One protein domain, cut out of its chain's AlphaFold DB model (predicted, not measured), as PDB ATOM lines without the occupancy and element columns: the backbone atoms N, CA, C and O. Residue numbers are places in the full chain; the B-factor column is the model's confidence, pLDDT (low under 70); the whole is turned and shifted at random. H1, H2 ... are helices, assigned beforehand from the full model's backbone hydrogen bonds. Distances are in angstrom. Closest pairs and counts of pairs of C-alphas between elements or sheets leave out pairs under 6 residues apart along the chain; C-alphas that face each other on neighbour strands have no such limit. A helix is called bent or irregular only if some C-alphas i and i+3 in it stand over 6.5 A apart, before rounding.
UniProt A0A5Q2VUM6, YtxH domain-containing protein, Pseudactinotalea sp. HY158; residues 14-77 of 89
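Overview. This is residues 14 to 77 of the 89 residues of the protein "YtxH domain-containing protein" of Pseudactinotalea sp. HY158 (UniProt A0A5Q2VUM6). A flat, open horseshoe of helices: the long bent helix H3 makes one side with arm H3a and an end with arm H3b, and the kinked helix H2 makes the opposite end and folds over toward the short helix H1, which lies at the opening. The middle is empty, and the horseshoe is not closed, with H1 and H2 both apart from H3b. The printed part has 64 residues with three named helices, in the order H1, H2, H3, and no named strand; the class is all helix. The whole is extended, with a radius of gyration of the C-alphas of 16.6 A, and it spans 42 by 32 by 8 A.

Arrangement. H3, residues 40 to 77, was assigned as one helix by its hydrogen bonds but is bent, with C-alphas 59 and 62 lying 7.6 A apart. Its arms H3a, residues 40 to 59, and H3b, residues 62 to 77, stand about perpendicular, at 83 degrees. H3a has a kink of 32 degrees near residue 49. H2, residues 20 to 37, is close to H3a but not clearly touching; their closest C-alphas, those of Trp 37 and Gln 43, are 7.8 A apart. The two run opposite ways at a steep tilt of 55 degrees, though the line of H2 is a rough one. H2 is irregular, with C-alphas 28 and 31 lying 7.2 A apart, and has a kink of 70 degrees near residue 31. H1, residues 14 to 18, and H2 touch only at the corner by their link, H2 with residues 22 to 26 alone; the closest C-alphas, those of Val 16 and Gly 22, are 4.1 A apart. H1 is apart from H3a and H3b, and H2 is apart from H3b. In H1 and H3b each O i to N i+4 pair is within hydrogen-bond range; in H2 9 of 14 are, and in H3a 13 of 16.

Along the chain. H3a runs 29.6 A from C-alpha 40 at (66.897, 30.958, 36.118) to C-alpha 59. H3b runs 22.2 A from C-alpha 62 to C-alpha 77 at (27.237, 39.689, 58.129). H2 measures 22.8 A from first to last C-alpha. H1, 5.7 A long, begins with C-alpha 14 at (47.576, 37.223, 51.487).

Size, cuts and confidence. The two C-alphas farthest apart, those of Pro 40 and Gly 77, are 46.2 A from each other, while the first and last printed C-alphas are 21.5 A apart. Residues 27 to 77, of which 27 to 37 belong to H2 and 40 to 77 to H3, stand free. The links H1 to H2 and H2 to H3 are tight, and the printed part has no cut. The mean pLDDT of the printed part is 77.3; 16 residues are under 70, among them residues 40 to 45.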
ATOM      1  N   GLY A  14      48.607  36.184  51.433       87.25
ATOM      2  CA  GLY A  14      47.576  37.223  51.487       87.25
ATOM      3  C   GLY A  14      47.672  38.105  52.734       87.25
ATOM      4  O   GLY A  14      47.501  39.315  52.643       87.25
ATOM      5  N   TYR A  15      48.019  37.533  53.889       86.31
ATOM      6  CA  TYR A  15      48.224  38.270  55.136       86.31
ATOM      7  C   TYR A  15      49.432  39.207  55.048       86.31
ATOM      8  O   TYR A  15      49.350  40.362  55.457       86.31
ATOM      9  N   VAL A  16      50.550  38.754  54.474       83.31
ATOM     10  CA  VAL A  16      51.745  39.598  54.311       83.31
ATOM     11  C   VAL A  16      51.488  40.759  53.346       83.31
ATOM     12  O   VAL A  16      51.933  41.875  53.612       83.31
ATOM     13  N   LEU A  17      50.743  40.522  52.261       82.81
ATOM     14  CA  LEU A  17      50.407  41.551  51.269       82.81
ATOM     15  C   LEU A  17      49.263  42.481  51.715       82.81
ATOM     16  O   LEU A  17      49.243  43.648  51.331       82.81
ATOM     17  N   GLY A  18      48.319  41.988  52.519       79.56
ATOM     18  CA  GLY A  18      47.141  42.731  52.978       79.56
ATOM     19  C   GLY A  18      47.330  43.474  54.302       79.56
ATOM     20  O   GLY A  18      46.558  44.378  54.615       79.56
ATOM     21  N   THR A  19      48.349  43.125  55.092       82.69
ATOM     22  CA  THR A  19      48.617  43.779  56.380       82.69
ATOM     23  C   THR A  19      49.780  44.758  56.290       82.69
ATOM     24  O   THR A  19      50.811  44.502  55.670       82.69
ATOM     25  N   ARG A  20      49.654  45.899  56.980       73.31
ATOM     26  CA  ARG A  20      50.708  46.928  57.012       73.31
ATOM     27  C   ARG A  20      52.009  46.412  57.644       73.31
ATOM     28  O   ARG A  20      53.082  46.774  57.173       73.31
ATOM     29  N   ALA A  21      51.892  45.545  58.654       76.62
ATOM     30  CA  ALA A  21      53.009  44.926  59.375       76.62
ATOM     31  C   ALA A  21      53.737  43.833  58.564       76.62
ATOM     32  O   ALA A  21      54.888  43.507  58.856       76.62
ATOM     33  N   GLY A  22      53.092  43.269  57.533       68.88
ATOM     34  CA  GLY A  22      53.708  42.287  56.643       68.88
ATOM     35  C   GLY A  22      54.875  42.866  55.843       68.88
ATOM     36  O   GLY A  22      55.921  42.224  55.737       68.88
ATOM     37  N   ARG A  23      54.744  44.112  55.364       72.94
ATOM     38  CA  ARG A  23      55.805  44.800  54.606       72.94
ATOM     39  C   ARG A  23      57.079  45.029  55.409       72.94
ATOM     40  O   ARG A  23      58.146  44.764  54.881       72.94
ATOM     41  N   GLU A  24      56.992  45.431  56.678       70.88
ATOM     42  CA  GLU A  24      58.193  45.639  57.510       70.88
ATOM     43  C   GLU A  24      59.011  44.353  57.690       70.88
ATOM     44  O   GLU A  24      60.243  44.383  57.720       70.88
ATOM     45  N   LYS A  25      58.340  43.198  57.791       72.75
ATOM     46  CA  LYS A  25      59.023  41.897  57.832       72.75
ATOM     47  C   LYS A  25      59.566  41.493  56.462       72.75
ATOM     48  O   LYS A  25      60.630  40.882  56.397       72.75
ATOM     49  N   PHE A  26      58.865  41.853  55.389       69.38
ATOM     50  CA  PHE A  26      59.305  41.614  54.018       69.38
ATOM     51  C   PHE A  26      60.545  42.437  53.669       69.38
ATOM     52  O   PHE A  26      61.462  41.898  53.066       69.38
ATOM     53  N   ASP A  27      60.630  43.693  54.119       72.88
ATOM     54  CA  ASP A  27      61.771  44.577  53.862       72.88
ATOM     55  C   ASP A  27      63.074  43.976  54.391       72.88
ATOM     56  O   ASP A  27      64.089  43.986  53.692       72.88
ATOM     57  N   ARG A  28      63.033  43.339  55.568       69.31
ATOM     58  CA  ARG A  28      64.205  42.662  56.151       69.31
ATOM     59  C   ARG A  28      64.615  41.385  55.410       69.31
ATOM     60  O   ARG A  28      65.785  41.029  55.438       69.31
ATOM     61  N   MET A  29      63.681  40.703  54.747       70.38
ATOM     62  CA  MET A  29      63.942  39.478  53.969       70.38
ATOM     63  C   MET A  29      64.048  39.730  52.457       70.38
ATOM     64  O   MET A  29      64.379  38.820  51.699       70.38
ATOM     65  N   SER A  30      63.808  40.963  52.013       71.75
ATOM     66  CA  SER A  30      63.740  41.346  50.602       71.75
ATOM     67  C   SER A  30      65.044  41.073  49.852       71.75
ATOM     68  O   SER A  30      65.000  40.669  48.696       71.75
ATOM     69  N   ALA A  31      66.196  41.213  50.517       68.56
ATOM     70  CA  ALA A  31      67.505  40.901  49.947       68.56
ATOM     71  C   ALA A  31      67.654  39.406  49.608       68.56
ATOM     72  O   ALA A  31      68.089  39.064  48.512       68.56
ATOM     73  N   ALA A  32      67.212  38.519  50.506       68.56
ATOM     74  CA  ALA A  32      67.229  37.074  50.276       68.56
ATOM     75  C   ALA A  32      66.196  36.655  49.219       68.56
ATOM     76  O   ALA A  32      66.458  35.782  48.393       68.56
ATOM     77  N   LEU A  33      65.033  37.317  49.202       71.88
ATOM     78  CA  LEU A  33      64.035  37.097  48.160       71.88
ATOM     79  C   LEU A  33      64.542  37.538  46.786       71.88
ATOM     80  O   LEU A  33      64.364  36.791  45.835       71.88
ATOM     81  N   ARG A  34      65.201  38.694  46.660       70.00
ATOM     82  CA  ARG A  34      65.771  39.154  45.380       70.00
ATOM     83  C   ARG A  34      66.714  38.118  44.778       70.00
ATOM     84  O   ARG A  34      66.569  37.780  43.612       70.00
ATOM     85  N   GLN A  35      67.583  37.538  45.600       68.38
ATOM     86  CA  GLN A  35      68.522  36.514  45.154       68.38
ATOM     87  C   GLN A  35      67.822  35.212  44.721       68.38
ATOM     88  O   GLN A  35      68.222  34.590  43.742       68.38
ATOM     89  N   ALA A  36      66.735  34.823  45.396       71.19
ATOM     90  CA  ALA A  36      65.911  33.684  44.984       71.19
ATOM     91  C   ALA A  36      65.102  33.961  43.698       71.19
ATOM     92  O   ALA A  36      64.875  33.054  42.899       71.19
ATOM     93  N   TRP A  37      64.686  35.210  43.473       68.69
ATOM     94  CA  TRP A  37      63.972  35.638  42.265       68.69
ATOM     95  C   TRP A  37      64.877  35.750  41.027       68.69
ATOM     96  O   TRP A  37      64.390  35.595  39.910       68.69
ATOM     97  N   GLU A  38      66.181  35.976  41.210       68.88
ATOM     98  CA  GLU A  38      67.174  36.052  40.122       68.88
ATOM     99  C   GLU A  38      67.607  34.680  39.576       68.88
ATOM    100  O   GLU A  38      68.294  34.601  38.557       68.88
ATOM    101  N   THR A  39      67.191  33.576  40.201       71.56
ATOM    102  CA  THR A  39      67.557  32.230  39.746       71.56
ATOM    103  C   THR A  39      66.826  31.850  38.441       71.56
ATOM    104  O   THR A  39      65.594  31.926  38.395       71.56
ATOM    105  N   PRO A  40      67.517  31.332  37.401       62.78
ATOM    106  CA  PRO A  40      66.897  30.958  36.118       62.78
ATOM    107  C   PRO A  40      65.791  29.897  36.252       62.78
ATOM    108  O   PRO A  40      64.822  29.907  35.494       62.78
ATOM    109  N   ALA A  41      65.872  29.042  37.276       66.81
ATOM    110  CA  ALA A  41      64.837  28.059  37.597       66.81
ATOM    111  C   ALA A  41      63.466  28.701  37.885       66.81
ATOM    112  O   ALA A  41      62.434  28.147  37.510       66.81
ATOM    113  N   VAL A  42      63.448  29.886  38.509       67.25
ATOM    114  CA  VAL A  42      62.212  30.615  38.828       67.25
ATOM    115  C   VAL A  42      61.638  31.277  37.578       67.25
ATOM    116  O   VAL A  42      60.425  31.254  37.387       67.25
ATOM    117  N   GLN A  43      62.483  31.796  36.684       65.75
ATOM    118  CA  GLN A  43      62.043  32.417  35.429       65.75
ATOM    119  C   GLN A  43      61.425  31.400  34.453       65.75
ATOM    120  O   GLN A  43      60.339  31.639  33.922       65.75
ATOM    121  N   GLU A  44      62.053  30.233  34.264       68.12
ATOM    122  CA  GLU A  44      61.521  29.171  33.392       68.12
ATOM    123  C   GLU A  44      60.244  28.522  33.941       68.12
ATOM    124  O   GLU A  44      59.339  28.151  33.183       68.12
ATOM    125  N   GLN A  45      60.157  28.360  35.265       67.94
ATOM    126  CA  GLN A  45      58.943  27.847  35.896       67.94
ATOM    127  C   GLN A  45      57.814  28.874  35.849       67.94
ATOM    128  O   GLN A  45      56.656  28.473  35.706       67.94
ATOM    129  N   TRP A  46      58.125  30.176  35.877       70.25
ATOM    130  CA  TRP A  46      57.091  31.202  35.815       70.25
ATOM    131  C   TRP A  46      56.369  31.245  34.474       70.25
ATOM    132  O   TRP A  46      55.141  31.297  34.460       70.25
ATOM    133  N   GLY A  47      57.102  31.169  33.359       68.62
ATOM    134  CA  GLY A  47      56.509  31.233  32.019       68.62
ATOM    135  C   GLY A  47      55.449  30.150  31.794       68.62
ATOM    136  O   GLY A  47      54.315  30.447  31.422       68.62
ATOM    137  N   ARG A  48      55.774  28.894  32.127       69.44
ATOM    138  CA  ARG A  48      54.859  27.749  31.943       69.44
ATOM    139  C   ARG A  48      53.736  27.683  32.978       69.44
ATOM    140  O   ARG A  48      52.658  27.166  32.685       69.44
ATOM    141  N   ALA A  49      53.979  28.156  34.199       75.38
ATOM    142  CA  ALA A  49      52.948  28.203  35.230       75.38
ATOM    143  C   ALA A  49      51.951  29.341  34.971       75.38
ATOM    144  O   ALA A  49      50.750  29.142  35.140       75.38
ATOM    145  N   SER A  50      52.426  30.502  34.514       71.62
ATOM    146  CA  SER A  50      51.593  31.677  34.251       71.62
ATOM    147  C   SER A  50      50.545  31.409  33.177       71.62
ATOM    148  O   SER A  50      49.409  31.838  33.333       71.62
ATOM    149  N   GLU A  51      50.889  30.676  32.120       77.06
ATOM    150  CA  GLU A  51      49.953  30.378  31.032       77.06
ATOM    151  C   GLU A  51      48.785  29.496  31.507       77.06
ATOM    152  O   GLU A  51      47.621  29.872  31.366       77.06
ATOM    153  N   ARG A  52      49.085  28.401  32.222       76.06
ATOM    154  CA  ARG A  52      48.057  27.513  32.799       76.06
ATOM    155  C   ARG A  52      47.212  28.196  33.871       76.06
ATOM    156  O   ARG A  52      46.007  27.957  33.966       76.06
ATOM    157  N   ILE A  53      47.836  29.038  34.691       80.38
ATOM    158  CA  ILE A  53      47.132  29.814  35.714       80.38
ATOM    159  C   ILE A  53      46.238  30.858  35.044       80.38
ATOM    160  O   ILE A  53      45.091  31.006  35.448       80.38
ATOM    161  N   ALA A  54      46.713  31.563  34.019       80.06
ATOM    162  CA  ALA A  54      45.945  32.602  33.341       80.06
ATOM    163  C   ALA A  54      44.696  32.042  32.653       80.06
ATOM    164  O   ALA A  54      43.639  32.670  32.741       80.06
ATOM    165  N   GLU A  55      44.803  30.876  32.016       82.38
ATOM    166  CA  GLU A  55      43.687  30.179  31.372       82.38
ATOM    167  C   GLU A  55      42.650  29.708  32.405       82.38
ATOM    168  O   GLU A  55      41.486  30.105  32.341       82.38
ATOM    169  N   THR A  56      43.105  29.009  33.451       82.12
ATOM    170  CA  THR A  56      42.244  28.531  34.549       82.12
ATOM    171  C   THR A  56      41.558  29.687  35.277       82.12
ATOM    172  O   THR A  56      40.366  29.641  35.581       82.12
ATOM    173  N   VAL A  57      42.305  30.760  35.552       83.25
ATOM    174  CA  VAL A  57      41.760  31.960  36.180       83.25
ATOM    175  C   VAL A  57      40.730  32.582  35.253       83.25
ATOM    176  O   VAL A  57      39.671  32.925  35.750       83.25
ATOM    177  N   ARG A  58      40.992  32.714  33.941       82.88
ATOM    178  CA  ARG A  58      40.069  33.314  32.961       82.88
ATOM    179  C   ARG A  58      38.719  32.597  32.912       82.88
ATOM    180  O   ARG A  58      37.706  33.285  32.978       82.88
ATOM    181  N   GLU A  59      38.706  31.268  32.867       85.06
ATOM    182  CA  GLU A  59      37.464  30.483  32.906       85.06
ATOM    183  C   GLU A  59      36.718  30.625  34.237       85.06
ATOM    184  O   GLU A  59      35.491  30.685  34.270       85.06
ATOM    185  N   GLN A  60      37.449  30.728  35.348       87.19
ATOM    186  CA  GLN A  60      36.859  30.725  36.687       87.19
ATOM    187  C   GLN A  60      36.680  32.127  37.291       87.19
ATOM    188  O   GLN A  60      36.237  32.239  38.432       87.19
ATOM    189  N   ARG A  61      36.980  33.221  36.566       81.94
ATOM    190  CA  ARG A  61      36.926  34.588  37.136       81.94
ATOM    191  C   ARG A  61      35.551  34.932  37.676       81.94
ATOM    192  O   ARG A  61      35.462  35.471  38.776       81.94
ATOM    193  N   ALA A  62      34.505  34.642  36.906       84.50
ATOM    194  CA  ALA A  62      33.136  34.979  37.277       84.50
ATOM    195  C   ALA A  62      32.729  34.253  38.569       84.50
ATOM    196  O   ALA A  62      32.358  34.893  39.550       84.50
ATOM    197  N   SER A  63      32.933  32.933  38.624       84.81
ATOM    198  CA  SER A  63      32.557  32.115  39.781       84.81
ATOM    199  C   SER A  63      33.433  32.366  41.014       84.81
ATOM    200  O   SER A  63      32.934  32.329  42.138       84.81
ATOM    201  N   LEU A  64      34.725  32.661  40.841       87.25
ATOM    202  CA  LEU A  64      35.620  33.034  41.941       87.25
ATOM    203  C   LEU A  64      35.269  34.406  42.519       87.25
ATOM    204  O   LEU A  64      35.292  34.567  43.738       87.25
ATOM    205  N   THR A  65      34.917  35.375  41.669       88.25
ATOM    206  CA  THR A  65      34.509  36.718  42.110       88.25
ATOM    207  C   THR A  65      33.210  36.650  42.903       88.25
ATOM    208  O   THR A  65      33.146  37.185  44.006       88.25
ATOM    209  N   GLU A  66      32.202  35.929  42.403       89.94
ATOM    210  CA  GLU A  66      30.935  35.733  43.116       89.94
ATOM    211  C   GLU A  66      31.138  35.057  44.476       89.94
ATOM    212  O   GLU A  66      30.634  35.540  45.489       89.94
ATOM    213  N   ARG A  67      31.939  33.984  44.533       88.88
ATOM    214  CA  ARG A  67      32.245  33.279  45.789       88.88
ATOM    215  C   ARG A  67      33.018  34.145  46.774       88.88
ATOM    216  O   ARG A  67      32.733  34.096  47.966       88.88
ATOM    217  N   ALA A  68      33.977  34.937  46.297       88.38
ATOM    218  CA  ALA A  68      34.734  35.856  47.139       88.38
ATOM    219  C   ALA A  68      33.831  36.949  47.728       88.38
ATOM    220  O   ALA A  68      33.905  37.222  48.924       88.38
ATOM    221  N   VAL A  69      32.942  37.529  46.912       89.94
ATOM    222  CA  VAL A  69      31.956  38.523  47.362       89.94
ATOM    223  C   VAL A  69      30.980  37.907  48.362       89.94
ATOM    224  O   VAL A  69      30.692  38.525  49.384       89.94
ATOM    225  N   HIS A  70      30.499  36.689  48.111       88.19
ATOM    226  CA  HIS A  70      29.564  36.020  49.009       88.19
ATOM    227  C   HIS A  70      30.219  35.676  50.349       88.19
ATOM    228  O   HIS A  70      29.694  36.052  51.389       88.19
ATOM    229  N   ALA A  71      31.427  35.108  50.333       88.75
ATOM    230  CA  ALA A  71      32.190  34.824  51.547       88.75
ATOM    231  C   ALA A  71      32.530  36.100  52.339       88.75
ATOM    232  O   ALA A  71      32.454  36.110  53.569       88.75
ATOM    233  N   ALA A  72      32.874  37.196  51.654       87.25
ATOM    234  CA  ALA A  72      33.074  38.491  52.297       87.25
ATOM    235  C   ALA A  72      31.772  39.004  52.928       87.25
ATOM    236  O   ALA A  72      31.783  39.469  54.063       87.25
ATOM    237  N   LYS A  73      30.633  38.875  52.238       88.62
ATOM    238  CA  LYS A  73      29.324  39.279  52.761       88.62
ATOM    239  C   LYS A  73      28.889  38.424  53.955       88.62
ATOM    240  O   LYS A  73      28.385  38.982  54.922       88.62
ATOM    241  N   ASP A  74      29.124  37.118  53.921       88.56
ATOM    242  CA  ASP A  74      28.793  36.199  55.012       88.56
ATOM    243  C   ASP A  74      29.645  36.474  56.252       88.56
ATOM    244  O   ASP A  74      29.132  36.515  57.365       88.56
ATOM    245  N   THR A  75      30.942  36.735  56.076       80.25
ATOM    246  CA  THR A  75      31.852  37.054  57.189       80.25
ATOM    247  C   THR A  75      31.632  38.456  57.757       80.25
ATOM    248  O   THR A  75      31.735  38.640  58.967       80.25
ATOM    249  N   LEU A  76      31.269  39.433  56.919       77.12
ATOM    250  CA  LEU A  76      30.863  40.775  57.358       77.12
ATOM    251  C   LEU A  76      29.464  40.779  57.999       77.12
ATOM    252  O   LEU A  76      29.213  41.564  58.909       77.12
ATOM    253  N   GLY A  77      28.565  39.902  57.547       73.06
ATOM    254  CA  GLY A  77      27.237  39.689  58.129       73.06
ATOM    255  C   GLY A  77      27.264  38.877  59.429       73.06
ATOM    256  O   GLY A  77      26.413  39.074  60.288       73.06
TER     257      GLY A  77